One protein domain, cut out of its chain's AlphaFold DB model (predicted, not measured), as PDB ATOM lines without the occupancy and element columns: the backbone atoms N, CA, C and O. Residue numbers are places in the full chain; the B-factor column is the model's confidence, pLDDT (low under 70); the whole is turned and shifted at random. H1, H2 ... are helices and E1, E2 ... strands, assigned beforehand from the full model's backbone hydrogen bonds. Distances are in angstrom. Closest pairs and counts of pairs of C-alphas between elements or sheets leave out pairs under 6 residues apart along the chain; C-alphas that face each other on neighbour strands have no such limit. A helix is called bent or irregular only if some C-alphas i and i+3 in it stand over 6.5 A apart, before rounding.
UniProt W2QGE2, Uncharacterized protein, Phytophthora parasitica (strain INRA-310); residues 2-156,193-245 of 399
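This is residues 2 to 156 and 193 to 245 of the 399 residues of an uncharacterized protein of Phytophthora parasitica (strain INRA-310) (UniProt W2QGE2). This is a loose succession of mostly crossing helices, in which H2 crosses the later part of H1, the beginning of H1 runs beside H4a, H4a packs on H6, H6 on H7, and H7 on the long H8. At one end of the longest axis lies the link from H1 to H2, at the other the helical hairpin of H4b and H5; the two short strands E1 and E2 form a tiny antiparallel ladder near H6, and residues 240 to 245 stick out. The printed part has 208 residues, with nine named helices and two named strands in the order H1 H2 H3 H4 H5 H6 E1 H7 H8 E2 H9, and its class is mostly helix. The whole is loose, with a radius of gyration of the C-alphas of 21.2 A and spans of 67 by 47 by 33 A.

Begin at the sheet: E1 is residues 135 to 137 and E2 residues 232 to 234, each 6.6 A from first to last C-alpha. Then find C-alpha 2 at (186.145, 178.714, 141.265), where H1, residues 2 to 28, begins its 39.7 A. H2 is residues 35 to 48, 20.1 A, and H3 residues 51 to 56, 8.5 A. H4, residues 59 to 87, was assigned as one helix by its hydrogen bonds but is bent, for C-alphas 71 and 74 are 7.5 A apart; its arms are H4a, residues 59 to 71, 18.2 A, and H4b, residues 74 to 87, 20.2 A. H5 is residues 95 to 105, 15.4 A, H6 residues 108 to 125, 26.2 A, and H7 residues 139 to 149, 16.2 A. H8, residues 196 to 222, runs 38.7 A from (173.047, 186.381, 160.654) to (138.629, 176.253, 146.021); it is neither bent nor irregular, but only just, with C-alphas 196 and 199 at 6.0 A. H9, residues 241 to 244, spans 5.1 A and ends at (168.764, 159.664, 129.366).

Look first at E1 and E2, antiparallel neighbours at 145 degrees, where N 233 and O 136 are 3.2 A apart, within hydrogen-bond range. H6 and E1 are near each other, with 8 pairs of C-alphas within 10 A. H6 touches H7 with residues 108 to 113 alone, the closest C-alphas being those of Val 109 and Ser 146, 5.2 A, at a steep tilt of 42 degrees, opposite ways. H7 touches H8 at Thr 145 and Cys 205, whose C-alphas are the closest, 6.0 A. H7 also touches H3, about perpendicular at 78 degrees, with the C-alphas of Gln 52 and Gly 139 closest at 5.7 A. H4a also touches H6, at a steep tilt of 47 degrees, opposite ways; the closest C-alphas are those of Val 66 and Leu 111, 5.7 A. H1 touches H4a with residues 2 to 10 alone, at a shallow tilt of 22 degrees, opposite ways, Ala 6 and Pro 61 having the closest C-alphas, 4.7 A. H1 touches H2 with residues 17 to 26 alone, at a steep tilt of 57 degrees; the C-alphas of Phe 22 and Thr 42 are closest, 5.3 A. H4b and H5 form a helical hairpin at a shallow tilt of 34 degrees, only just short of steep, with the C-alphas of Leu 80 and Ser 101 closest at 6.8 A. H9 touches no helix; H1 and H8 are apart. In H2, H3, H4a, H4b, H5, H6, H7 and H8 every O i to N i+4 pair is within hydrogen-bond range, in H1 21 of 23, and H9 is too short for such a pair.

The two C-alphas farthest apart are those of Gly 31 and Gly 89, 67.3 A. Residues 157 to 192 are not printed, and C-alphas 156 and 193 stand 22.6 A apart across this cut, which lies in the link from H7 to H8. Of the links that are printed whole, none is long. Residues 89 to 96, 125 to 130 and 240 to 245, of which 241 to 244 belong to H9, stand free. The mean pLDDT of the printed part is 74.6; look for values under 70 in 60 residues, among them 123 to 139 and 225 to 245.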
ATOM      1  N   VAL A   2     187.400 179.511 141.313       85.94
ATOM      2  CA  VAL A   2     186.145 178.714 141.265       85.94
ATOM      3  C   VAL A   2     185.028 179.336 140.404       85.94
ATOM      4  O   VAL A   2     184.339 178.642 139.662       85.94
ATOM      5  N   ARG A   3     184.863 180.665 140.431       83.69
ATOM      6  CA  ARG A   3     183.893 181.349 139.554       83.69
ATOM      7  C   ARG A   3     184.260 181.233 138.072       83.69
ATOM      8  O   ARG A   3     183.382 181.058 137.238       83.69
ATOM      9  N   GLY A   4     185.553 181.291 137.751       87.12
ATOM     10  CA  GLY A   4     186.047 181.185 136.379       87.12
ATOM     11  C   GLY A   4     185.808 179.797 135.786       87.12
ATOM     12  O   GLY A   4     185.369 179.695 134.644       87.12
ATOM     13  N   SER A   5     185.997 178.728 136.572       86.50
ATOM     14  CA  SER A   5     185.676 177.366 136.122       86.50
ATOM     15  C   SER A   5     184.175 177.182 135.888       86.50
ATOM     16  O   SER A   5     183.781 176.603 134.877       86.50
ATOM     17  N   ALA A   6     183.326 177.741 136.757       87.12
ATOM     18  CA  ALA A   6     181.876 177.709 136.573       87.12
ATOM     19  C   ALA A   6     181.421 178.509 135.334       87.12
ATOM     20  O   ALA A   6     180.558 178.056 134.582       87.12
ATOM     21  N   GLN A   7     182.027 179.673 135.073       89.50
ATOM     22  CA  GLN A   7     181.791 180.448 133.849       89.50
ATOM     23  C   GLN A   7     182.231 179.682 132.599       89.50
ATOM     24  O   GLN A   7     181.473 179.610 131.634       89.50
ATOM     25  N   GLY A   8     183.417 179.068 132.626       89.69
ATOM     26  CA  GLY A   8     183.914 178.229 131.533       89.69
ATOM     27  C   GLY A   8     182.965 177.073 131.210       89.69
ATOM     28  O   GLY A   8     182.668 176.830 130.041       89.69
ATOM     29  N   TYR A   9     182.404 176.429 132.240       89.75
ATOM     30  CA  TYR A   9     181.392 175.384 132.069       89.75
ATOM     31  C   TYR A   9     180.137 175.901 131.350       89.75
ATOM     32  O   TYR A   9     179.648 175.260 130.418       89.75
ATOM     33  N   PHE A  10     179.627 177.078 131.729       88.00
ATOM     34  CA  PHE A  10     178.463 177.671 131.063       88.00
ATOM     35  C   PHE A  10     178.730 178.031 129.602       88.00
ATOM     36  O   PHE A  10     177.875 177.779 128.752       88.00
ATOM     37  N   TRP A  11     179.916 178.556 129.289       89.56
ATOM     38  CA  TRP A  11     180.308 178.828 127.906       89.56
ATOM     39  C   TRP A  11     180.407 177.550 127.071       89.56
ATOM     40  O   TRP A  11     179.875 177.501 125.960       89.56
ATOM     41  N   MET A  12     181.012 176.492 127.618       89.00
ATOM     42  CA  MET A  12     181.068 175.183 126.963       89.00
ATOM     43  C   MET A  12     179.661 174.633 126.700       89.00
ATOM     44  O   MET A  12     179.370 174.166 125.596       89.00
ATOM     45  N   ARG A  13     178.765 174.739 127.687       89.31
ATOM     46  CA  ARG A  13     177.367 174.324 127.560       89.31
ATOM     47  C   ARG A  13     176.628 175.108 126.475       89.31
ATOM     48  O   ARG A  13     175.936 174.507 125.658       89.31
ATOM     49  N   LEU A  14     176.791 176.431 126.434       88.31
ATOM     50  CA  LEU A  14     176.171 177.280 125.415       88.31
ATOM     51  C   LEU A  14     176.657 176.912 124.006       88.31
ATOM     52  O   LEU A  14     175.856 176.835 123.074       88.31
ATOM     53  N   PHE A  15     177.950 176.620 123.857       90.19
ATOM     54  CA  PHE A  15     178.524 176.178 122.589       90.19
ATOM     55  C   PHE A  15     177.967 174.820 122.131       90.19
ATOM     56  O   PHE A  15     177.589 174.674 120.966       90.19
ATOM     57  N   LEU A  16     177.865 173.836 123.034       88.19
ATOM     58  CA  LEU A  16     177.281 172.520 122.735       88.19
ATOM     59  C   LEU A  16     175.797 172.618 122.362       88.19
ATOM     60  O   LEU A  16     175.352 171.962 121.413       88.19
ATOM     61  N   LEU A  17     175.050 173.469 123.068       88.19
ATOM     62  CA  LEU A  17     173.650 173.752 122.772       88.19
ATOM     63  C   LEU A  17     173.501 174.350 121.368       88.19
ATOM     64  O   LEU A  17     172.713 173.850 120.568       88.19
ATOM     65  N   TYR A  18     174.307 175.366 121.045       88.50
ATOM     66  CA  TYR A  18     174.305 176.006 119.730       88.50
ATOM     67  C   TYR A  18     174.660 175.018 118.610       88.50
ATOM     68  O   TYR A  18     173.949 174.931 117.610       88.50
ATOM     69  N   ARG A  19     175.718 174.214 118.792       88.38
ATOM     70  CA  ARG A  19     176.129 173.177 117.829       88.38
ATOM     71  C   ARG A  19     175.021 172.162 117.568       88.38
ATOM     72  O   ARG A  19     174.777 171.805 116.418       88.38
ATOM     73  N   THR A  20     174.344 171.717 118.617       83.88
ATOM     74  CA  THR A  20     173.279 170.714 118.507       83.88
ATOM     75  C   THR A  20     172.027 171.298 117.863       83.88
ATOM     76  O   THR A  20     171.460 170.680 116.962       83.88
ATOM     77  N   ALA A  21     171.633 172.515 118.247       84.56
ATOM     78  CA  ALA A  21     170.535 173.236 117.611       84.56
ATOM     79  C   ALA A  21     170.803 173.468 116.113       84.56
ATOM     80  O   ALA A  21     169.901 173.287 115.299       84.56
ATOM     81  N   PHE A  22     172.051 173.763 115.736       85.00
ATOM     82  CA  PHE A  22     172.456 173.930 114.339       85.00
ATOM     83  C   PHE A  22     172.321 172.633 113.523       85.00
ATOM     84  O   PHE A  22     171.836 172.655 112.391       85.00
ATOM     85  N   ILE A  23     172.696 171.484 114.098       83.38
ATOM     86  CA  ILE A  23     172.529 170.168 113.453       83.38
ATOM     87  C   ILE A  23     171.043 169.838 113.262       83.38
ATOM     88  O   ILE A  23     170.656 169.334 112.211       83.38
ATOM     89  N   VAL A  24     170.203 170.144 114.254       79.88
ATOM     90  CA  VAL A  24     168.753 169.905 114.180       79.88
ATOM     91  C   VAL A  24     168.081 170.824 113.158       79.88
ATOM     92  O   VAL A  24     167.229 170.366 112.395       79.88
ATOM     93  N   ALA A  25     168.478 172.099 113.101       79.44
ATOM     94  CA  ALA A  25     167.976 173.051 112.114       79.44
ATOM     95  C   ALA A  25     168.294 172.590 110.681       79.44
ATOM     96  O   ALA A  25     167.431 172.662 109.808       79.44
ATOM     97  N   ARG A  26     169.485 172.011 110.459       75.94
ATOM     98  CA  ARG A  26     169.899 171.464 109.155       75.94
ATOM     99  C   ARG A  26     168.969 170.369 108.626       75.94
ATOM    100  O   ARG A  26     168.831 170.258 107.420       75.94
ATOM    101  N   GLN A  27     168.362 169.566 109.497       69.25
ATOM    102  CA  GLN A  27     167.467 168.474 109.087       69.25
ATOM    103  C   GLN A  27     166.024 168.915 108.840       69.25
ATOM    104  O   GLN A  27     165.228 168.131 108.347       69.25
ATOM    105  N   THR A  28     165.665 170.129 109.256       64.81
ATOM    106  CA  THR A  28     164.296 170.641 109.096       64.81
ATOM    107  C   THR A  28     164.154 171.440 107.795       64.81
ATOM    108  O   THR A  28     163.056 171.567 107.264       64.81
ATOM    109  N   GLU A  29     165.260 171.965 107.263       65.38
ATOM    110  CA  GLU A  29     165.297 172.704 106.000       65.38
ATOM    111  C   GLU A  29     165.743 171.779 104.849       65.38
ATOM    112  O   GLU A  29     166.904 171.806 104.438       65.38
ATOM    113  N   ASP A  30     164.813 170.985 104.304       54.94
ATOM    114  CA  ASP A  30     165.001 170.107 103.124       54.94
ATOM    115  C   ASP A  30     165.129 170.877 101.785       54.94
ATOM    116  O   ASP A  30     164.785 170.394 100.707       54.94
ATOM    117  N   GLY A  31     165.643 172.105 101.815       55.97
ATOM    118  CA  GLY A  31     165.707 172.965 100.640       55.97
ATOM    119  C   GLY A  31     166.810 174.008 100.716       55.97
ATOM    120  O   GLY A  31     167.373 174.287 101.772       55.97
ATOM    121  N   GLN A  32     167.120 174.564  99.548       52.34
ATOM    122  CA  GLN A  32     168.194 175.491  99.177       52.34
ATOM    123  C   GLN A  32     168.184 176.841  99.938       52.34
ATOM    124  O   GLN A  32     168.209 177.907  99.334       52.34
ATOM    125  N   CYS A  33     168.134 176.832 101.269       57.03
ATOM    126  CA  CYS A  33     168.114 178.037 102.091       57.03
ATOM    127  C   CYS A  33     169.527 178.566 102.372       57.03
ATOM    128  O   CYS A  33     170.462 177.820 102.684       57.03
ATOM    129  N   HIS A  34     169.663 179.890 102.283       70.62
ATOM    130  CA  HIS A  34     170.887 180.635 102.568       70.62
ATOM    131  C   HIS A  34     171.351 180.393 104.015       70.62
ATOM    132  O   HIS A  34     170.537 180.318 104.937       70.62
ATOM    133  N   TRP A  35     172.667 180.329 104.248       77.81
ATOM    134  CA  TRP A  35     173.250 180.058 105.574       77.81
ATOM    135  C   TRP A  35     172.767 181.001 106.696       77.81
ATOM    136  O   TRP A  35     172.730 180.589 107.855       77.81
ATOM    137  N   TYR A  36     172.337 182.223 106.362       78.06
ATOM    138  CA  TYR A  36     171.756 183.177 107.309       78.06
ATOM    139  C   TYR A  36     170.420 182.697 107.897       78.06
ATOM    140  O   TYR A  36     170.218 182.823 109.103       78.06
ATOM    141  N   SER A  37     169.546 182.085 107.085       80.12
ATOM    142  CA  SER A  37     168.271 181.515 107.557       80.12
ATOM    143  C   SER A  37     168.514 180.411 108.586       80.12
ATOM    144  O   SER A  37     167.858 180.350 109.619       80.12
ATOM    145  N   ARG A  38     169.557 179.604 108.369       79.88
ATOM    146  CA  ARG A  38     169.944 178.510 109.272       79.88
ATOM    147  C   ARG A  38     170.430 179.014 110.621       79.88
ATOM    148  O   ARG A  38     170.074 178.455 111.660       79.88
ATOM    149  N   VAL A  39     171.246 180.067 110.615       84.12
ATOM    150  CA  VAL A  39     171.710 180.708 111.850       84.12
ATOM    151  C   VAL A  39     170.528 181.338 112.585       84.12
ATOM    152  O   VAL A  39     170.397 181.124 113.787       84.12
ATOM    153  N   ALA A  40     169.617 182.011 111.876       83.94
ATOM    154  CA  ALA A  40     168.406 182.577 112.469       83.94
ATOM    155  C   ALA A  40     167.516 181.495 113.111       83.94
ATOM    156  O   ALA A  40     167.159 181.615 114.283       83.94
ATOM    157  N   SER A  41     167.244 180.392 112.405       81.56
ATOM    158  CA  SER A  41     166.503 179.235 112.928       81.56
ATOM    159  C   SER A  41     167.177 178.629 114.164       81.56
ATOM    160  O   SER A  41     166.515 178.322 115.154       81.56
ATOM    161  N   THR A  42     168.509 178.519 114.152       84.69
ATOM    162  CA  THR A  42     169.296 178.020 115.294       84.69
ATOM    163  C   THR A  42     169.170 178.939 116.508       84.69
ATOM    164  O   THR A  42     168.907 178.470 117.616       84.69
ATOM    165  N   VAL A  43     169.317 180.251 116.308       85.31
ATOM    166  CA  VAL A  43     169.174 181.257 117.369       85.31
ATOM    167  C   VAL A  43     167.758 181.230 117.943       85.31
ATOM    168  O   VAL A  43     167.604 181.237 119.160       85.31
ATOM    169  N   LEU A  44     166.726 181.100 117.106       84.19
ATOM    170  CA  LEU A  44     165.339 180.972 117.563       84.19
ATOM    171  C   LEU A  44     165.107 179.708 118.404       84.19
ATOM    172  O   LEU A  44     164.392 179.772 119.402       84.19
ATOM    173  N   ILE A  45     165.716 178.572 118.043       81.56
ATOM    174  CA  ILE A  45     165.648 177.342 118.851       81.56
ATOM    175  C   ILE A  45     166.306 177.562 120.217       81.56
ATOM    176  O   ILE A  45     165.727 177.186 121.235       81.56
ATOM    177  N   VAL A  46     167.479 178.200 120.257       83.94
ATOM    178  CA  VAL A  46     168.185 178.494 121.516       83.94
ATOM    179  C   VAL A  46     167.394 179.483 122.380       83.94
ATOM    180  O   VAL A  46     167.255 179.256 123.576       83.94
ATOM    181  N   LEU A  47     166.814 180.532 121.790       82.88
ATOM    182  CA  LEU A  47     166.003 181.526 122.505       82.88
ATOM    183  C   LEU A  47     164.674 180.962 123.021       82.88
ATOM    184  O   LEU A  47     164.167 181.426 124.040       82.88
ATOM    185  N   LYS A  48     164.117 179.942 122.356       81.69
ATOM    186  CA  LYS A  48     162.938 179.212 122.849       81.69
ATOM    187  C   LYS A  48     163.217 178.429 124.128       81.69
ATOM    188  O   LYS A  48     162.270 178.086 124.832       81.69
ATOM    189  N   ILE A  49     164.482 178.136 124.434       77.00
ATOM    190  CA  ILE A  49     164.874 177.455 125.664       77.00
ATOM    191  C   ILE A  49     165.034 178.514 126.768       77.00
ATOM    192  O   ILE A  49     166.008 179.267 126.744       77.00
ATOM    193  N   PRO A  50     164.132 178.590 127.769       75.00
ATOM    194  CA  PRO A  50     164.314 179.423 128.948       75.00
ATOM    195  C   PRO A  50     165.711 179.287 129.554       75.00
ATOM    196  O   PRO A  50     166.145 178.201 129.943       75.00
ATOM    197  N   PHE A  51     166.382 180.432 129.702       76.44
ATOM    198  CA  PHE A  51     167.745 180.525 130.229       76.44
ATOM    199  C   PHE A  51     167.899 179.854 131.602       76.44
ATOM    200  O   PHE A  51     168.946 179.297 131.911       76.44
ATOM    201  N   GLN A  52     166.840 179.844 132.411       77.75
ATOM    202  CA  GLN A  52     166.817 179.207 133.727       77.75
ATOM    203  C   GLN A  52     167.089 177.710 133.654       77.75
ATOM    204  O   GLN A  52     167.744 177.160 134.532       77.75
ATOM    205  N   VAL A  53     166.631 177.055 132.589       74.81
ATOM    206  CA  VAL A  53     166.898 175.634 132.374       74.81
ATOM    207  C   VAL A  53     168.372 175.424 132.022       74.81
ATOM    208  O   VAL A  53     169.005 174.504 132.528       74.81
ATOM    209  N   ILE A  54     168.955 176.318 131.222       79.00
ATOM    210  CA  ILE A  54     170.375 176.265 130.843       79.00
ATOM    211  C   ILE A  54     171.282 176.531 132.054       79.00
ATOM    212  O   ILE A  54     172.359 175.948 132.175       79.00
ATOM    213  N   VAL A  55     170.857 177.400 132.968       80.31
ATOM    214  CA  VAL A  55     171.668 177.790 134.125       80.31
ATOM    215  C   VAL A  55     171.522 176.795 135.278       80.31
ATOM    216  O   VAL A  55     172.527 176.341 135.820       80.31
ATOM    217  N   TYR A  56     170.293 176.416 135.640       76.88
ATOM    218  CA  TYR A  56     170.030 175.655 136.867       76.88
ATOM    219  C   TYR A  56     169.966 174.137 136.691       76.88
ATOM    220  O   TYR A  56     169.954 173.425 137.692       76.88
ATOM    221  N   SER A  57     169.914 173.603 135.466       74.50
ATOM    222  CA  SER A  57     169.781 172.144 135.316       74.50
ATOM    223  C   SER A  57     171.075 171.372 135.584       74.50
ATOM    224  O   SER A  57     171.024 170.155 135.721       74.50
ATOM    225  N   SER A  58     172.232 172.045 135.600       80.94
ATOM    226  CA  SER A  58     173.520 171.394 135.833       80.94
ATOM    227  C   SER A  58     173.972 171.630 137.276       80.94
ATOM    228  O   SER A  58     174.154 172.787 137.666       80.94
ATOM    229  N   PRO A  59     174.166 170.573 138.085       81.06
ATOM    230  CA  PRO A  59     174.499 170.727 139.499       81.06
ATOM    231  C   PRO A  59     175.936 171.213 139.722       81.06
ATOM    232  O   PRO A  59     176.194 171.894 140.711       81.06
ATOM    233  N   LEU A  60     176.868 170.911 138.811       85.44
ATOM    234  CA  LEU A  60     178.284 171.265 138.952       85.44
ATOM    235  C   LEU A  60     178.526 172.782 138.987       85.44
ATOM    236  O   LEU A  60     179.096 173.251 139.974       85.44
ATOM    237  N   PRO A  61     178.109 173.583 137.982       86.25
ATOM    238  CA  PRO A  61     178.341 175.024 138.025       86.25
ATOM    239  C   PRO A  61     177.627 175.668 139.217       86.25
ATOM    240  O   PRO A  61     178.212 176.530 139.869       86.25
ATOM    241  N   VAL A  62     176.414 175.214 139.553       88.06
ATOM    242  CA  VAL A  62     175.666 175.696 140.725       88.06
ATOM    243  C   VAL A  62     176.446 175.430 142.015       88.06
ATOM    244  O   VAL A  62     176.642 176.355 142.798       88.06
ATOM    245  N   ALA A  63     176.968 174.215 142.210       88.69
ATOM    246  CA  ALA A  63     177.793 173.879 143.368       88.69
ATOM    247  C   ALA A  63     179.067 174.737 143.433       88.69
ATOM    248  O   ALA A  63     179.387 175.270 144.493       88.69
ATOM    249  N   CYS A  64     179.756 174.954 142.307       90.00
ATOM    250  CA  CYS A  64     180.915 175.849 142.256       90.00
ATOM    251  C   CYS A  64     180.557 177.292 142.650       90.00
ATOM    252  O   CYS A  64     181.303 177.923 143.401       90.00
ATOM    253  N   TYR A  65     179.421 177.823 142.185       90.81
ATOM    254  CA  TYR A  65     178.964 179.157 142.582       90.81
ATOM    255  C   TYR A  65     178.579 179.235 144.058       90.81
ATOM    256  O   TYR A  65     178.854 180.257 144.679       90.81
ATOM    257  N   VAL A  66     178.002 178.176 144.631       89.75
ATOM    258  CA  VAL A  66     177.723 178.119 146.071       89.75
ATOM    259  C   VAL A  66     179.013 178.067 146.876       89.75
ATOM    260  O   VAL A  66     179.150 178.834 147.816       89.75
ATOM    261  N   VAL A  67     179.995 177.252 146.487       89.50
ATOM    262  CA  VAL A  67     181.309 177.242 147.152       89.50
ATOM    263  C   VAL A  67     181.952 178.628 147.087       89.50
ATOM    264  O   VAL A  67     182.448 179.120 148.093       89.50
ATOM    265  N   ALA A  68     181.891 179.301 145.934       89.50
ATOM    266  CA  ALA A  68     182.371 180.675 145.822       89.50
ATOM    267  C   ALA A  68     181.571 181.652 146.703       89.50
ATOM    268  O   ALA A  68     182.159 182.544 147.299       89.50
ATOM    269  N   LEU A  69     180.250 181.483 146.810       86.31
ATOM    270  CA  LEU A  69     179.404 182.290 147.688       86.31
ATOM    271  C   LEU A  69     179.754 182.083 149.165       86.31
ATOM    272  O   LEU A  69     179.799 183.060 149.894       86.31
ATOM    273  N   LEU A  70     180.025 180.849 149.593       84.00
ATOM    274  CA  LEU A  70     180.424 180.543 150.968       84.00
ATOM    275  C   LEU A  70     181.801 181.130 151.299       84.00
ATOM    276  O   LEU A  70     181.986 181.671 152.381       84.00
ATOM    277  N   LEU A  71     182.748 181.070 150.356       85.62
ATOM    278  CA  LEU A  71     184.075 181.673 150.522       85.62
ATOM    279  C   LEU A  71     184.014 183.203 150.599       85.62
ATOM    280  O   LEU A  71     184.749 183.812 151.371       85.62
ATOM    281  N   ASP A  72     183.140 183.817 149.802       84.44
ATOM    282  CA  ASP A  72     183.004 185.271 149.748       84.44
ATOM    283  C   ASP A  72     181.981 185.818 150.764       84.44
ATOM    284  O   ASP A  72     181.909 187.031 150.943       84.44
ATOM    285  N   GLY A  73     181.194 184.957 151.421       78.44
ATOM    286  CA  GLY A  73     180.008 185.322 152.211       78.44
ATOM    287  C   GLY A  73     180.292 186.377 153.274       78.44
ATOM    288  O   GLY A  73     179.679 187.438 153.257       78.44
ATOM    289  N   ASN A  74     181.321 186.148 154.093       78.31
ATOM    290  CA  ASN A  74     181.725 187.080 155.152       78.31
ATOM    291  C   ASN A  74     182.087 188.470 154.608       78.31
ATOM    292  O   ASN A  74     181.750 189.489 155.203       78.31
ATOM    293  N   PHE A  75     182.768 188.528 153.459       80.38
ATOM    294  CA  PHE A  75     183.117 189.802 152.830       80.38
ATOM    295  C   PHE A  75     181.891 190.502 152.244       80.38
ATOM    296  O   PHE A  75     181.830 191.730 152.253       80.38
ATOM    297  N   MET A  76     180.927 189.738 151.723       79.88
ATOM    298  CA  MET A  76     179.687 190.297 151.191       79.88
ATOM    299  C   MET A  76     178.823 190.892 152.302       79.88
ATOM    300  O   MET A  76     178.295 191.981 152.099       79.88
ATOM    301  N   ASP A  77     178.736 190.238 153.461       77.50
ATOM    302  CA  ASP A  77     177.957 190.730 154.602       77.50
ATOM    303  C   ASP A  77     178.574 192.008 155.189       77.50
ATOM    304  O   ASP A  77     177.867 192.999 155.360       77.50
ATOM    305  N   ILE A  78     179.902 192.060 155.363       81.69
ATOM    306  CA  ILE A  78     180.604 193.289 155.786       81.69
ATOM    307  C   ILE A  78     180.407 194.423 154.767       81.69
ATOM    308  O   ILE A  78     180.172 195.574 155.137       81.69
ATOM    309  N   TYR A  79     180.494 194.116 153.468       82.88
ATOM    310  CA  TYR A  79     180.281 195.102 152.408       82.88
ATOM    311  C   TYR A  79     178.842 195.632 152.398       82.88
ATOM    312  O   TYR A  79     178.633 196.837 152.256       82.88
ATOM    313  N   LEU A  80     177.852 194.748 152.544       78.44
ATOM    314  CA  LEU A  80     176.438 195.110 152.596       78.44
ATOM    315  C   LEU A  80     176.139 195.957 153.833       78.44
ATOM    316  O   LEU A  80     175.507 196.999 153.695       78.44
ATOM    317  N   ASP A  81     176.634 195.570 155.007       78.50
ATOM    318  CA  ASP A  81     176.443 196.330 156.246       78.50
ATOM    319  C   ASP A  81     177.084 197.727 156.162       78.50
ATOM    320  O   ASP A  81     176.452 198.744 156.464       78.50
ATOM    321  N   SER A  82     178.304 197.819 155.623       80.38
ATOM    322  CA  SER A  82     178.966 199.105 155.371       80.38
ATOM    323  C   SER A  82     178.204 199.968 154.357       80.38
ATOM    324  O   SER A  82     178.061 201.177 154.547       80.38
ATOM    325  N   TYR A  83     177.665 199.361 153.297       79.69
ATOM    326  CA  TYR A  83     176.861 200.074 152.308       79.69
ATOM    327  C   TYR A  83     175.563 200.605 152.927       79.69
ATOM    328  O   TYR A  83     175.277 201.798 152.830       79.69
ATOM    329  N   TRP A  84     174.794 199.760 153.613       76.62
ATOM    330  CA  TRP A  84     173.506 200.150 154.182       76.62
ATOM    331  C   TRP A  84     173.637 201.120 155.359       76.62
ATOM    332  O   TRP A  84     172.817 202.029 155.468       76.62
ATOM    333  N   SER A  85     174.690 201.012 156.174       75.31
ATOM    334  CA  SER A  85     174.995 202.008 157.214       75.31
ATOM    335  C   SER A  85     175.385 203.370 156.628       75.31
ATOM    336  O   SER A  85     174.986 204.398 157.168       75.31
ATOM    337  N   SER A  86     176.081 203.411 155.484       74.12
ATOM    338  CA  SER A  86     176.381 204.677 154.794       74.12
ATOM    339  C   SER A  86     175.126 205.364 154.230       74.12
ATOM    340  O   SER A  86     175.037 206.594 154.224       74.12
ATOM    341  N   LEU A  87     174.116 204.580 153.831       68.12
ATOM    342  CA  LEU A  87     172.823 205.091 153.373       68.12
ATOM    343  C   LEU A  87     171.943 205.632 154.518       68.12
ATOM    344  O   LEU A  87     171.037 206.418 154.248       68.12
ATOM    345  N   GLU A  88     172.212 205.284 155.786       63.38
ATOM    346  CA  GLU A  88     171.444 205.772 156.950       63.38
ATOM    347  C   GLU A  88     171.609 207.289 157.220       63.38
ATOM    348  O   GLU A  88     170.901 207.823 158.074       63.38
ATOM    349  N   GLY A  89     172.486 208.005 156.497       53.41
ATOM    350  CA  GLY A  89     172.763 209.431 156.745       53.41
ATOM    351  C   GLY A  89     172.888 210.360 155.529       53.41
ATOM    352  O   GLY A  89     172.886 211.574 155.722       53.41
ATOM    353  N   ALA A  90     172.975 209.853 154.293       51.22
ATOM    354  CA  ALA A  90     173.187 210.688 153.106       51.22
ATOM    355  C   ALA A  90     172.202 210.348 151.977       51.22
ATOM    356  O   ALA A  90     172.198 209.255 151.425       51.22
ATOM    357  N   THR A  91     171.386 211.327 151.591       53.28
ATOM    358  CA  THR A  91     170.323 211.247 150.572       53.28
ATOM    359  C   THR A  91     170.818 211.138 149.121       53.28
ATOM    360  O   THR A  91     170.062 211.419 148.194       53.28
ATOM    361  N   ASN A  92     172.062 210.722 148.887       61.53
ATOM    362  CA  ASN A  92     172.621 210.609 147.540       61.53
ATOM    363  C   ASN A  92     172.531 209.157 147.063       61.53
ATOM    364  O   ASN A  92     173.500 208.404 147.109       61.53
ATOM    365  N   PHE A  93     171.337 208.756 146.619       66.62
ATOM    366  CA  PHE A  93     171.134 207.467 145.959       66.62
ATOM    367  C   PHE A  93     171.840 207.454 144.602       66.62
ATOM    368  O   PHE A  93     171.270 207.803 143.569       66.62
ATOM    369  N   GLU A  94     173.094 207.018 144.595       77.69
ATOM    370  CA  GLU A  94     173.782 206.700 143.357       77.69
ATOM    371  C   GLU A  94     173.322 205.331 142.839       77.69
ATOM    372  O   GLU A  94     173.390 204.299 143.512       77.69
ATOM    373  N   ILE A  95     172.868 205.315 141.589       81.19
ATOM    374  CA  ILE A  95     172.289 204.134 140.939       81.19
ATOM    375  C   ILE A  95     173.332 203.012 140.768       81.19
ATOM    376  O   ILE A  95     173.024 201.825 140.885       81.19
ATOM    377  N   VAL A  96     174.592 203.372 140.512       85.62
ATOM    378  CA  VAL A  96     175.686 202.422 140.257       85.62
ATOM    379  C   VAL A  96     176.047 201.574 141.487       85.62
ATOM    380  O   VAL A  96     176.054 200.343 141.361       85.62
ATOM    381  N   PRO A  97     176.346 202.150 142.669       83.44
ATOM    382  CA  PRO A  97     176.637 201.350 143.856       83.44
ATOM    383  C   PRO A  97     175.404 200.572 144.340       83.44
ATOM    384  O   PRO A  97     175.560 199.434 144.791       83.44
ATOM    385  N   PHE A  98     174.189 201.088 144.112       83.50
ATOM    386  CA  PHE A  98     172.955 200.340 144.354       83.50
ATOM    387  C   PHE A  98     172.873 199.063 143.509       83.50
ATOM    388  O   PHE A  98     172.648 197.978 144.051       83.50
ATOM    389  N   PHE A  99     173.127 199.143 142.198       85.88
ATOM    390  CA  PHE A  99     173.158 197.946 141.355       85.88
ATOM    391  C   PHE A  99     174.287 196.989 141.748       85.88
ATOM    392  O   PHE A  99     174.074 195.778 141.753       85.88
ATOM    393  N   ARG A 100     175.471 197.491 142.130       85.50
ATOM    394  CA  ARG A 100     176.571 196.631 142.614       85.50
ATOM    395  C   ARG A 100     176.200 195.874 143.891       85.50
ATOM    396  O   ARG A 100     176.523 194.689 144.005       85.50
ATOM    397  N   SER A 101     175.499 196.535 144.811       81.94
ATOM    398  CA  SER A 101     174.965 195.931 146.035       81.94
ATOM    399  C   SER A 101     173.875 194.892 145.720       81.94
ATOM    400  O   SER A 101     173.991 193.727 146.096       81.94
ATOM    401  N   THR A 102     172.909 195.257 144.873       84.12
ATOM    402  CA  THR A 102     171.820 194.383 144.393       84.12
ATOM    403  C   THR A 102     172.355 193.108 143.730       84.12
ATOM    404  O   THR A 102     171.956 192.001 144.085       84.12
ATOM    405  N   ILE A 103     173.296 193.232 142.784       86.31
ATOM    406  CA  ILE A 103     173.906 192.088 142.081       86.31
ATOM    407  C   ILE A 103     174.617 191.160 143.067       86.31
ATOM    408  O   ILE A 103     174.637 189.944 142.875       86.31
ATOM    409  N   THR A 104     175.222 191.728 144.106       83.25
ATOM    410  CA  THR A 104     175.923 190.970 145.138       83.25
ATOM    411  C   THR A 104     174.951 190.166 145.995       83.25
ATOM    412  O   THR A 104     175.164 188.969 146.183       83.25
ATOM    413  N   GLN A 105     173.847 190.776 146.414       83.31
ATOM    414  CA  GLN A 105     172.817 190.129 147.223       83.31
ATOM    415  C   GLN A 105     172.038 189.046 146.454       83.31
ATOM    416  O   GLN A 105     171.742 187.975 146.985       83.31
ATOM    417  N   MET A 106     171.819 189.254 145.153       85.75
ATOM    418  CA  MET A 106     171.201 188.275 144.247       85.75
ATOM    419  C   MET A 106     172.022 186.986 144.071       85.75
ATOM    420  O   MET A 106     171.526 186.000 143.528       85.75
ATOM    421  N   ARG A 107     173.281 186.935 144.531       86.25
ATOM    422  CA  ARG A 107     174.093 185.702 144.481       86.25
ATOM    423  C   ARG A 107     173.538 184.596 145.382       86.25
ATOM    424  O   ARG A 107     173.851 183.429 145.151       86.25
ATOM    425  N   THR A 108     172.659 184.931 146.327       84.56
ATOM    426  CA  THR A 108     171.871 183.972 147.124       84.56
ATOM    427  C   THR A 108     171.017 183.032 146.264       84.56
ATOM    428  O   THR A 108     170.673 181.934 146.707       84.56
ATOM    429  N   VAL A 109     170.740 183.395 145.004       87.62
ATOM    430  CA  VAL A 109     170.033 182.544 144.035       87.62
ATOM    431  C   VAL A 109     170.700 181.180 143.842       87.62
ATOM    432  O   VAL A 109     170.008 180.172 143.701       87.62
ATOM    433  N   TRP A 110     172.036 181.120 143.883       89.81
ATOM    434  CA  TRP A 110     172.785 179.874 143.708       89.81
ATOM    435  C   TRP A 110     172.577 178.925 144.887       89.81
ATOM    436  O   TRP A 110     172.429 177.721 144.684       89.81
ATOM    437  N   LEU A 111     172.500 179.475 146.103       87.50
ATOM    438  CA  LEU A 111     172.219 178.714 147.317       87.50
ATOM    439  C   LEU A 111     170.803 178.130 147.273       87.50
ATOM    440  O   LEU A 111     170.632 176.932 147.494       87.50
ATOM    441  N   ILE A 112     169.802 178.940 146.901       85.94
ATOM    442  CA  ILE A 112     168.420 178.461 146.723       85.94
ATOM    443  C   ILE A 112     168.374 177.356 145.657       85.94
ATOM    444  O   ILE A 112     167.766 176.309 145.884       85.94
ATOM    445  N   ALA A 113     169.022 177.558 144.506       86.00
ATOM    446  CA  ALA A 113     169.039 176.578 143.421       86.00
ATOM    447  C   ALA A 113     169.663 175.240 143.857       86.00
ATOM    448  O   ALA A 113     169.118 174.182 143.535       86.00
ATOM    449  N   LEU A 114     170.754 175.276 144.634       87.25
ATOM    450  CA  LEU A 114     171.382 174.075 145.186       87.25
ATOM    451  C   LEU A 114     170.455 173.357 146.172       87.25
ATOM    452  O   LEU A 114     170.270 172.149 146.047       87.25
ATOM    453  N   ILE A 115     169.838 174.083 147.109       84.31
ATOM    454  CA  ILE A 115     168.907 173.505 148.092       84.31
ATOM    455  C   ILE A 115     167.725 172.838 147.382       84.31
ATOM    456  O   ILE A 115     167.386 171.696 147.686       84.31
ATOM    457  N   VAL A 116     167.129 173.504 146.389       80.06
ATOM    458  CA  VAL A 116     166.022 172.928 145.612       80.06
ATOM    459  C   VAL A 116     166.468 171.691 144.823       80.06
ATOM    460  O   VAL A 116     165.726 170.706 144.753       80.06
ATOM    461  N   GLY A 117     167.682 171.706 144.268       77.81
ATOM    462  CA  GLY A 117     168.280 170.544 143.609       77.81
ATOM    463  C   GLY A 117     168.491 169.364 144.563       77.81
ATOM    464  O   GLY A 117     168.134 168.233 144.227       77.81
ATOM    465  N   LEU A 118     168.998 169.621 145.774       80.62
ATOM    466  CA  LEU A 118     169.196 168.611 146.817       80.62
ATOM    467  C   LEU A 118     167.868 168.023 147.300       80.62
ATOM    468  O   LEU A 118     167.740 166.802 147.365       80.62
ATOM    469  N   ILE A 119     166.856 168.861 147.553       76.88
ATOM    470  CA  ILE A 119     165.497 168.406 147.887       76.88
ATOM    471  C   ILE A 119     164.962 167.505 146.770       76.88
ATOM    472  O   ILE A 119     164.449 166.422 147.045       76.88
ATOM    473  N   GLY A 120     165.133 167.906 145.507       71.12
ATOM    474  CA  GLY A 120     164.752 167.089 144.355       71.12
ATOM    475  C   GLY A 120     165.461 165.733 144.321       71.12
ATOM    476  O   GLY A 120     164.818 164.706 144.107       71.12
ATOM    477  N   CYS A 121     166.767 165.714 144.592       71.50
ATOM    478  CA  CYS A 121     167.564 164.491 144.637       71.50
ATOM    479  C   CYS A 121     167.127 163.548 145.774       71.50
ATOM    480  O   CYS A 121     166.990 162.342 145.556       71.50
ATOM    481  N   VAL A 122     166.866 164.085 146.970       72.19
ATOM    482  CA  VAL A 122     166.407 163.311 148.138       72.19
ATOM    483  C   VAL A 122     165.008 162.743 147.900       72.19
ATOM    484  O   VAL A 122     164.781 161.550 148.102       72.19
ATOM    485  N   VAL A 123     164.079 163.565 147.400       68.44
ATOM    486  CA  VAL A 123     162.714 163.124 147.067       68.44
ATOM    487  C   VAL A 123     162.733 162.036 145.991       68.44
ATOM    488  O   VAL A 123     161.938 161.100 146.069       68.44
ATOM    489  N   ARG A 124     163.648 162.117 145.014       63.56
ATOM    490  CA  ARG A 124     163.817 161.093 143.972       63.56
ATOM    491  C   ARG A 124     164.281 159.760 144.549       63.56
ATOM    492  O   ARG A 124     163.678 158.737 144.236       63.56
ATOM    493  N   LYS A 125     165.319 159.767 145.394       64.62
ATOM    494  CA  LYS A 125     165.857 158.541 146.012       64.62
ATOM    495  C   LYS A 125     164.778 157.764 146.772       64.62
ATOM    496  O   LYS A 125     164.776 156.543 146.740       64.62
ATOM    497  N   ASN A 126     163.834 158.469 147.391       58.00
ATOM    498  CA  ASN A 126     162.759 157.850 148.165       58.00
ATOM    499  C   ASN A 126     161.562 157.372 147.317       58.00
ATOM    500  O   ASN A 126     160.677 156.715 147.855       58.00
ATOM    501  N   ARG A 127     161.491 157.712 146.020       55.47
ATOM    502  CA  ARG A 127     160.325 157.452 145.149       55.47
ATOM    503  C   ARG A 127     160.573 156.454 144.020       55.47
ATOM    504  O   ARG A 127     159.705 156.290 143.169       55.47
ATOM    505  N   SER A 128     161.712 155.767 144.012       49.00
ATOM    506  CA  SER A 128     162.149 154.856 142.943       49.00
ATOM    507  C   SER A 128     161.308 153.575 142.759       49.00
ATOM    508  O   SER A 128     161.829 152.594 142.248       49.00
ATOM    509  N   GLY A 129     160.036 153.551 143.170       45.44
ATOM    510  CA  GLY A 129     159.180 152.366 143.069       45.44
ATOM    511  C   GLY A 129     157.675 152.606 142.907       45.44
ATOM    512  O   GLY A 129     156.954 151.628 142.770       45.44
ATOM    513  N   LEU A 130     157.155 153.845 142.910       37.44
ATOM    514  CA  LEU A 130     155.705 154.048 142.761       37.44
ATOM    515  C   LEU A 130     155.356 155.398 142.112       37.44
ATOM    516  O   LEU A 130     155.664 156.456 142.658       37.44
ATOM    517  N   GLU A 131     154.717 155.320 140.939       46.25
ATOM    518  CA  GLU A 131     154.061 156.390 140.163       46.25
ATOM    519  C   GLU A 131     154.753 157.771 140.160       46.25
ATOM    520  O   GLU A 131     154.521 158.648 140.999       46.25
ATOM    521  N   GLY A 132     155.571 157.983 139.122       47.41
ATOM    522  CA  GLY A 132     156.432 159.145 138.876       47.41
ATOM    523  C   GLY A 132     155.722 160.488 138.667       47.41
ATOM    524  O   GLY A 132     155.725 161.058 137.576       47.41
ATOM    525  N   LYS A 133     155.178 161.061 139.743       50.25
ATOM    526  CA  LYS A 133     154.799 162.480 139.812       50.25
ATOM    527  C   LYS A 133     155.917 163.279 140.487       50.25
ATOM    528  O   LYS A 133     155.945 163.423 141.712       50.25
ATOM    529  N   LEU A 134     156.841 163.817 139.688       52.16
ATOM    530  CA  LEU A 134     157.898 164.708 140.180       52.16
ATOM    531  C   LEU A 134     157.340 166.129 140.395       52.16
ATOM    532  O   LEU A 134     156.834 166.732 139.447       52.16
ATOM    533  N   PRO A 135     157.410 166.695 141.615       53.81
ATOM    534  CA  PRO A 135     157.082 168.096 141.835       53.81
ATOM    535  C   PRO A 135     158.170 168.980 141.218       53.81
ATOM    536  O   PRO A 135     159.303 169.011 141.696       53.81
ATOM    537  N   GLY A 136     157.824 169.690 140.143       56.94
ATOM    538  CA  GLY A 136     158.692 170.694 139.540       56.94
ATOM    539  C   GLY A 136     158.478 172.067 140.177       56.94
ATOM    540  O   GLY A 136     157.338 172.538 140.265       56.94
ATOM    541  N   ILE A 137     159.566 172.718 140.594       63.53
ATOM    542  CA  ILE A 137     159.566 174.127 141.015       63.53
ATOM    543  C   ILE A 137     159.986 174.961 139.802       63.53
ATOM    544  O   ILE A 137     161.003 174.678 139.171       63.53
ATOM    545  N   ARG A 138     159.210 175.992 139.446       66.75
ATOM    546  CA  ARG A 138     159.574 176.877 138.326       66.75
ATOM    547  C   ARG A 138     160.835 177.678 138.678       66.75
ATOM    548  O   ARG A 138     160.859 178.349 139.705       66.75
ATOM    549  N   GLY A 139     161.834 177.702 137.790       65.88
ATOM    550  CA  GLY A 139     163.080 178.462 137.991       65.88
ATOM    551  C   GLY A 139     162.886 179.969 138.246       65.88
ATOM    552  O   GLY A 139     163.686 180.588 138.950       65.88
ATOM    553  N   LEU A 140     161.787 180.556 137.749       75.00
ATOM    554  CA  LEU A 140     161.410 181.951 138.012       75.00
ATOM    555  C   LEU A 140     161.161 182.211 139.493       75.00
ATOM    556  O   LEU A 140     161.481 183.297 139.960       75.00
ATOM    557  N   VAL A 141     160.658 181.221 140.232       77.12
ATOM    558  CA  VAL A 141     160.414 181.346 141.674       77.12
ATOM    559  C   VAL A 141     161.727 181.579 142.401       77.12
ATOM    560  O   VAL A 141     161.813 182.497 143.199       77.12
ATOM    561  N   ILE A 142     162.775 180.829 142.055       81.81
ATOM    562  CA  ILE A 142     164.098 180.973 142.677       81.81
ATOM    563  C   ILE A 142     164.669 182.372 142.423       81.81
ATOM    564  O   ILE A 142     165.160 183.028 143.342       81.81
ATOM    565  N   SER A 143     164.558 182.851 141.182       83.12
ATOM    566  CA  SER A 143     165.067 184.176 140.803       83.12
ATOM    567  C   SER A 143     164.263 185.296 141.477       83.12
ATOM    568  O   SER A 143     164.840 186.267 141.956       83.12
ATOM    569  N   PHE A 144     162.941 185.139 141.575       84.31
ATOM    570  CA  PHE A 144     162.054 186.082 142.253       84.31
ATOM    571  C   PHE A 144     162.295 186.125 143.766       84.31
ATOM    572  O   PHE A 144     162.386 187.205 144.340       84.31
ATOM    573  N   THR A 145     162.457 184.967 144.414       84.62
ATOM    574  CA  THR A 145     162.782 184.888 145.845       84.62
ATOM    575  C   THR A 145     164.113 185.568 146.141       84.62
ATOM    576  O   THR A 145     164.195 186.334 147.097       84.62
ATOM    577  N   SER A 146     165.134 185.348 145.307       86.62
ATOM    578  CA  SER A 146     166.412 186.050 145.453       86.62
ATOM    579  C   SER A 146     166.254 187.560 145.233       86.62
ATOM    580  O   SER A 146     166.805 188.342 145.999       86.62
ATOM    581  N   ALA A 147     165.418 187.993 144.285       87.06
ATOM    582  CA  ALA A 147     165.149 189.413 144.074       87.06
ATOM    583  C   ALA A 147     164.466 190.104 145.249       87.06
ATOM    584  O   ALA A 147     164.802 191.241 145.576       87.06
ATOM    585  N   LEU A 148     163.562 189.398 145.922       85.50
ATOM    586  CA  LEU A 148     162.899 189.912 147.110       85.50
ATOM    587  C   LEU A 148     163.892 190.181 148.251       85.50
ATOM    588  O   LEU A 148     163.648 191.077 149.058       85.50
ATOM    589  N   THR A 149     165.032 189.475 148.279       83.31
ATOM    590  CA  THR A 149     166.058 189.705 149.305       83.31
ATOM    591  C   THR A 149     166.656 191.111 149.257       83.31
ATOM    592  O   THR A 149     167.050 191.643 150.283       83.31
ATOM    593  N   VAL A 150     166.629 191.791 148.110       83.25
ATOM    594  CA  VAL A 150     167.193 193.147 147.991       83.25
ATOM    595  C   VAL A 150     166.457 194.179 148.851       83.25
ATOM    596  O   VAL A 150     167.047 195.167 149.278       83.25
ATOM    597  N   PHE A 151     165.180 193.941 149.156       77.75
ATOM    598  CA  PHE A 151     164.348 194.909 149.870       77.75
ATOM    599  C   PHE A 151     164.456 194.860 151.395       77.75
ATOM    600  O   PHE A 151     164.001 195.790 152.045       77.75
ATOM    601  N   GLY A 152     165.009 193.813 152.005       71.75
ATOM    602  CA  GLY A 152     164.997 193.702 153.471       71.75
ATOM    603  C   GLY A 152     166.028 194.532 154.209       71.75
ATOM    604  O   GLY A 152     165.661 195.060 155.254       71.75
ATOM    605  N   PRO A 153     167.262 194.737 153.712       71.56
ATOM    606  CA  PRO A 153     168.171 195.670 154.370       71.56
ATOM    607  C   PRO A 153     167.790 197.140 154.126       71.56
ATOM    608  O   PRO A 153     168.443 198.039 154.653       71.56
ATOM    609  N   TYR A 154     166.730 197.412 153.351       72.31
ATOM    610  CA  TYR A 154     166.223 198.763 153.159       72.31
ATOM    611  C   TYR A 154     165.606 199.294 154.458       72.31
ATOM    612  O   TYR A 154     164.487 198.951 154.844       72.31
ATOM    613  N   LYS A 155     166.340 200.178 155.130       69.44
ATOM    614  CA  LYS A 155     165.893 200.844 156.352       69.44
ATOM    615  C   LYS A 155     165.267 202.184 155.997       69.44
ATOM    616  O   LYS A 155     165.959 203.148 155.681       69.44
ATOM    617  N   GLN A 156     163.943 202.268 156.072       65.88
ATOM    618  CA  GLN A 156     163.264 203.550 155.924       65.88
ATOM    619  C   GLN A 156     163.362 204.354 157.227       65.88
ATOM    620  O   GLN A 156     162.917 203.914 158.290       65.88
ATOM    621  N   TYR A 193     179.335 187.673 161.344       51.28
ATOM    622  CA  TYR A 193     179.163 187.957 159.924       51.28
ATOM    623  C   TYR A 193     178.981 186.713 159.044       51.28
ATOM    624  O   TYR A 193     178.873 186.855 157.832       51.28
ATOM    625  N   LEU A 194     178.982 185.500 159.607       44.44
ATOM    626  CA  LEU A 194     178.673 184.281 158.860       44.44
ATOM    627  C   LEU A 194     177.152 184.091 158.916       44.44
ATOM    628  O   LEU A 194     176.652 183.260 159.667       44.44
ATOM    629  N   PHE A 195     176.419 184.868 158.112       53.56
ATOM    630  CA  PHE A 195     175.006 184.626 157.795       53.56
ATOM    631  C   PHE A 195     173.916 185.064 158.796       53.56
ATOM    632  O   PHE A 195     172.808 184.542 158.694       53.56
ATOM    633  N   ASP A 196     174.126 186.017 159.709       62.06
ATOM    634  CA  ASP A 196     173.047 186.381 160.654       62.06
ATOM    635  C   ASP A 196     171.888 187.132 159.951       62.06
ATOM    636  O   ASP A 196     170.825 186.567 159.685       62.06
ATOM    637  N   ASP A 197     172.103 188.365 159.487       64.69
ATOM    638  CA  ASP A 197     171.026 189.171 158.880       64.69
ATOM    639  C   ASP A 197     170.664 188.741 157.445       64.69
ATOM    640  O   ASP A 197     169.497 188.742 157.044       64.69
ATOM    641  N   GLY A 198     171.651 188.339 156.637       69.00
ATOM    642  CA  GLY A 198     171.430 188.002 155.228       69.00
ATOM    643  C   GLY A 198     170.628 186.711 155.025       69.00
ATOM    644  O   GLY A 198     169.745 186.642 154.162       69.00
ATOM    645  N   VAL A 199     170.906 185.675 155.823       71.56
ATOM    646  CA  VAL A 199     170.241 184.369 155.687       71.56
ATOM    647  C   VAL A 199     168.926 184.317 156.444       71.56
ATOM    648  O   VAL A 199     167.980 183.724 155.924       71.56
ATOM    649  N   THR A 200     168.795 184.987 157.592       75.38
ATOM    650  CA  THR A 200     167.477 185.165 158.229       75.38
ATOM    651  C   THR A 200     166.507 185.855 157.273       75.38
ATOM    652  O   THR A 200     165.375 185.393 157.090       75.38
ATOM    653  N   MET A 201     166.974 186.878 156.553       78.06
ATOM    654  CA  MET A 201     166.183 187.544 155.529       78.06
ATOM    655  C   MET A 201     165.872 186.635 154.325       78.06
ATOM    656  O   MET A 201     164.741 186.615 153.832       78.06
ATOM    657  N   LEU A 202     166.837 185.829 153.870       82.00
ATOM    658  CA  LEU A 202     166.618 184.828 152.822       82.00
ATOM    659  C   LEU A 202     165.538 183.813 153.226       82.00
ATOM    660  O   LEU A 202     164.624 183.548 152.443       82.00
ATOM    661  N   PHE A 203     165.611 183.271 154.445       82.31
ATOM    662  CA  PHE A 203     164.613 182.349 154.987       82.31
ATOM    663  C   PHE A 203     163.237 183.001 155.077       82.31
ATOM    664  O   PHE A 203     162.248 182.377 154.686       82.31
ATOM    665  N   PHE A 204     163.167 184.261 155.511       84.19
ATOM    666  CA  PHE A 204     161.925 185.025 155.521       84.19
ATOM    667  C   PHE A 204     161.332 185.153 154.110       84.19
ATOM    668  O   PHE A 204     160.165 184.822 153.899       84.19
ATOM    669  N   CYS A 205     162.130 185.540 153.108       84.88
ATOM    670  CA  CYS A 205     161.672 185.623 151.718       84.88
ATOM    671  C   CYS A 205     161.211 184.270 151.164       84.88
ATOM    672  O   CYS A 205     160.187 184.200 150.482       84.88
ATOM    673  N   VAL A 206     161.936 183.187 151.462       85.31
ATOM    674  CA  VAL A 206     161.537 181.823 151.085       85.31
ATOM    675  C   VAL A 206     160.199 181.461 151.733       85.31
ATOM    676  O   VAL A 206     159.311 180.966 151.037       85.31
ATOM    677  N   ALA A 207     160.015 181.751 153.023       84.94
ATOM    678  CA  ALA A 207     158.777 181.484 153.752       84.94
ATOM    679  C   ALA A 207     157.593 182.289 153.196       84.94
ATOM    680  O   ALA A 207     156.520 181.727 152.982       84.94
ATOM    681  N   VAL A 208     157.791 183.573 152.876       86.88
ATOM    682  CA  VAL A 208     156.769 184.429 152.250       86.88
ATOM    683  C   VAL A 208     156.358 183.874 150.887       86.88
ATOM    684  O   VAL A 208     155.168 183.712 150.617       86.88
ATOM    685  N   VAL A 209     157.319 183.516 150.031       85.06
ATOM    686  CA  VAL A 209     157.021 182.948 148.706       85.06
ATOM    687  C   VAL A 209     156.347 181.575 148.827       85.06
ATOM    688  O   VAL A 209     155.378 181.294 148.115       85.06
ATOM    689  N   ALA A 210     156.779 180.728 149.762       81.56
ATOM    690  CA  ALA A 210     156.122 179.457 150.063       81.56
ATOM    691  C   ALA A 210     154.681 179.659 150.576       81.56
ATOM    692  O   ALA A 210     153.770 178.932 150.173       81.56
ATOM    693  N   GLY A 211     154.445 180.685 151.397       83.50
ATOM    694  CA  GLY A 211     153.119 181.073 151.875       83.50
ATOM    695  C   GLY A 211     152.207 181.524 150.737       83.50
ATOM    696  O   GLY A 211     151.125 180.965 150.560       83.50
ATOM    697  N   ILE A 212     152.666 182.460 149.898       84.31
ATOM    698  CA  ILE A 212     151.906 182.970 148.743       84.31
ATOM    699  C   ILE A 212     151.554 181.832 147.779       84.31
ATOM    700  O   ILE A 212     150.410 181.717 147.340       84.31
ATOM    701  N   THR A 213     152.511 180.955 147.468       76.94
ATOM    702  CA  THR A 213     152.272 179.808 146.574       76.94
ATOM    703  C   THR A 213     151.288 178.799 147.168       76.94
ATOM    704  O   THR A 213     150.454 178.259 146.438       76.94
ATOM    705  N   SER A 214     151.333 178.581 148.484       79.44
ATOM    706  CA  SER A 214     150.394 177.705 149.192       79.44
ATOM    707  C   SER A 214     148.982 178.289 149.216       79.44
ATOM    708  O   SER A 214     148.029 177.583 148.890       79.44
ATOM    709  N   ILE A 215     148.840 179.587 149.502       83.88
ATOM    710  CA  ILE A 215     147.551 180.292 149.471       83.88
ATOM    711  C   ILE A 215     146.974 180.270 148.055       83.88
ATOM    712  O   ILE A 215     145.829 179.865 147.871       83.88
ATOM    713  N   ALA A 216     147.772 180.609 147.038       79.75
ATOM    714  CA  ALA A 216     147.344 180.561 145.642       79.75
ATOM    715  C   ALA A 216     146.868 179.158 145.234       79.75
ATOM    716  O   ALA A 216     145.891 179.022 144.499       79.75
ATOM    717  N   ARG A 217     147.513 178.100 145.745       72.81
ATOM    718  CA  ARG A 217     147.091 176.713 145.514       72.81
ATOM    719  C   ARG A 217     145.761 176.386 146.187       72.81
ATOM    720  O   ARG A 217     144.925 175.737 145.564       72.81
ATOM    721  N   ILE A 218     145.568 176.817 147.433       80.56
ATOM    722  CA  ILE A 218     144.313 176.622 148.171       80.56
ATOM    723  C   ILE A 218     143.173 177.357 147.459       80.56
ATOM    724  O   ILE A 218     142.129 176.759 147.214       80.56
ATOM    725  N   VAL A 219     143.401 178.605 147.040       82.00
ATOM    726  CA  VAL A 219     142.432 179.422 146.296       82.00
ATOM    727  C   VAL A 219     142.105 178.803 144.937       82.00
ATOM    728  O   VAL A 219     140.933 178.667 144.604       82.00
ATOM    729  N   ALA A 220     143.105 178.356 144.172       75.38
ATOM    730  CA  ALA A 220     142.879 177.695 142.884       75.38
ATOM    731  C   ALA A 220     142.076 176.391 143.035       75.38
ATOM    732  O   ALA A 220     141.195 176.106 142.224       75.38
ATOM    733  N   ASN A 221     142.351 175.620 144.093       76.56
ATOM    734  CA  ASN A 221     141.597 174.408 144.405       76.56
ATOM    735  C   ASN A 221     140.149 174.727 144.812       76.56
ATOM    736  O   ASN A 221     139.226 174.039 144.384       76.56
ATOM    737  N   LEU A 222     139.950 175.792 145.594       80.69
ATOM    738  CA  LEU A 222     138.629 176.253 146.021       80.69
ATOM    739  C   LEU A 222     137.799 176.786 144.844       80.69
ATOM    740  O   LEU A 222     136.618 176.475 144.736       80.69
ATOM    741  N   MET A 223     138.419 177.544 143.938       78.69
ATOM    742  CA  MET A 223     137.752 178.149 142.779       78.69
ATOM    743  C   MET A 223     137.561 177.183 141.598       78.69
ATOM    744  O   MET A 223     136.994 177.584 140.588       78.69
ATOM    745  N   ARG A 224     138.027 175.923 141.691       70.94
ATOM    746  CA  ARG A 224     138.014 174.933 140.589       70.94
ATOM    747  C   ARG A 224     138.548 175.482 139.251       70.94
ATOM    748  O   ARG A 224     138.170 174.997 138.189       70.94
ATOM    749  N   ILE A 225     139.438 176.473 139.294       63.94
ATOM    750  CA  ILE A 225     140.066 177.024 138.092       63.94
ATOM    751  C   ILE A 225     141.060 175.980 137.582       63.94
ATOM    752  O   ILE A 225     141.898 175.480 138.343       63.94
ATOM    753  N   GLU A 226     140.941 175.619 136.301       53.56
ATOM    754  CA  GLU A 226     141.845 174.674 135.652       53.56
ATOM    755  C   GLU A 226     143.307 175.068 135.887       53.56
ATOM    756  O   GLU A 226     143.672 176.242 135.949       53.56
ATOM    757  N   ARG A 227     144.142 174.044 136.085       49.38
ATOM    758  CA  ARG A 227     145.461 174.036 136.748       49.38
ATOM    759  C   ARG A 227     146.580 174.796 136.004       49.38
ATOM    760  O   ARG A 227     147.729 174.353 135.987       49.38
ATOM    761  N   GLY A 228     146.287 175.934 135.381       47.84
ATOM    762  CA  GLY A 228     147.229 176.724 134.590       47.84
ATOM    763  C   GLY A 228     148.252 177.507 135.419       47.84
ATOM    764  O   GLY A 228     149.385 177.686 134.964       47.84
ATOM    765  N   LEU A 229     147.905 177.924 136.644       45.28
ATOM    766  CA  LEU A 229     148.586 179.060 137.286       45.28
ATOM    767  C   LEU A 229     149.337 178.798 138.599       45.28
ATOM    768  O   LEU A 229     149.861 179.739 139.187       45.28
ATOM    769  N   VAL A 230     149.456 177.557 139.073       45.62
ATOM    770  CA  VAL A 230     150.118 177.321 140.367       45.62
ATOM    771  C   VAL A 230     151.594 176.969 140.165       45.62
ATOM    772  O   VAL A 230     151.946 176.018 139.470       45.62
ATOM    773  N   LEU A 231     152.458 177.776 140.784       49.09
ATOM    774  CA  LEU A 231     153.927 177.818 140.710       49.09
ATOM    775  C   LEU A 231     154.671 176.518 141.091       49.09
ATOM    776  O   LEU A 231     155.895 176.461 140.989       49.09
ATOM    777  N   ILE A 232     153.943 175.466 141.465       46.19
ATOM    778  CA  ILE A 232     154.436 174.100 141.647       46.19
ATOM    779  C   ILE A 232     153.580 173.220 140.744       46.19
ATOM    780  O   ILE A 232     152.382 173.057 140.977       46.19
ATOM    781  N   SER A 233     154.182 172.686 139.685       41.53
ATOM    782  CA  SER A 233     153.466 171.902 138.682       41.53
ATOM    783  C   SER A 233     154.115 170.529 138.592       41.53
ATOM    784  O   SER A 233     155.237 170.379 138.119       41.53
ATOM    785  N   THR A 234     153.410 169.528 139.106       42.25
ATOM    786  CA  THR A 234     153.714 168.113 138.908       42.25
ATOM    787  C   THR A 234     153.368 167.769 137.463       42.25
ATOM    788  O   THR A 234     152.189 167.662 137.127       42.25
ATOM    789  N   ARG A 235     154.370 167.627 136.591       42.56
ATOM    790  CA  ARG A 235     154.178 167.058 135.250       42.56
ATOM    791  C   ARG A 235     154.943 165.747 135.174       42.56
ATOM    792  O   ARG A 235     156.094 165.681 135.596       42.56
ATOM    793  N   ASN A 236     154.281 164.720 134.655       46.00
ATOM    794  CA  ASN A 236     154.907 163.432 134.394       46.00
ATOM    795  C   ASN A 236     155.995 163.654 133.336       46.00
ATOM    796  O   ASN A 236     155.703 164.177 132.254       46.00
ATOM    797  N   ALA A 237     157.241 163.315 133.666       48.91
ATOM    798  CA  ALA A 237     158.294 163.250 132.667       48.91
ATOM    799  C   ALA A 237     157.901 162.171 131.635       48.91
ATOM    800  O   ALA A 237     157.378 161.126 132.030       48.91
ATOM    801  N   PRO A 238     158.076 162.416 130.327       51.88
ATOM    802  CA  PRO A 238     157.805 161.402 129.313       51.88
ATOM    803  C   PRO A 238     158.651 160.149 129.581       51.88
ATOM    804  O   PRO A 238     159.821 160.256 129.966       51.88
ATOM    805  N   CYS A 239     158.031 158.975 129.432       52.31
ATOM    806  CA  CYS A 239     158.604 157.673 129.774       52.31
ATOM    807  C   CYS A 239     160.027 157.524 129.200       52.31
ATOM    808  O   CYS A 239     160.246 157.745 128.015       52.31
ATOM    809  N   GLY A 240     161.017 157.173 130.029       55.00
ATOM    810  CA  GLY A 240     162.397 156.918 129.574       55.00
ATOM    811  C   GLY A 240     163.361 158.086 129.706       55.00
ATOM    812  O   GLY A 240     164.570 157.873 129.793       55.00
ATOM    813  N   THR A 241     162.863 159.316 129.825       59.44
ATOM    814  CA  THR A 241     163.744 160.490 129.954       59.44
ATOM    815  C   THR A 241     164.592 160.494 131.230       59.44
ATOM    816  O   THR A 241     165.680 161.060 131.226       59.44
ATOM    817  N   GLU A 242     164.178 159.777 132.280       62.38
ATOM    818  CA  GLU A 242     164.909 159.674 133.555       62.38
ATOM    819  C   GLU A 242     166.245 158.916 133.480       62.38
ATOM    820  O   GLU A 242     167.103 159.110 134.350       62.38
ATOM    821  N   ARG A 243     166.405 158.036 132.479       64.25
ATOM    822  CA  ARG A 243     167.658 157.312 132.202       64.25
ATOM    823  C   ARG A 243     168.580 158.102 131.277       64.25
ATOM    824  O   ARG A 243     169.791 157.981 131.395       64.25
ATOM    825  N   LEU A 244     168.017 158.907 130.378       63.75
ATOM    826  CA  LEU A 244     168.764 159.664 129.366       63.75
ATOM    827  C   LEU A 244     169.431 160.923 129.925       63.75
ATOM    828  O   LEU A 244     170.439 161.388 129.392       63.75
ATOM    829  N   TRP A 245     168.846 161.509 130.962       67.62
ATOM    830  CA  TRP A 245     169.397 162.664 131.646       67.62
ATOM    831  C   TRP A 245     168.809 162.761 133.056       67.62
ATOM    832  O   TRP A 245     167.671 162.346 133.291       67.62
TER     833      TRP A 245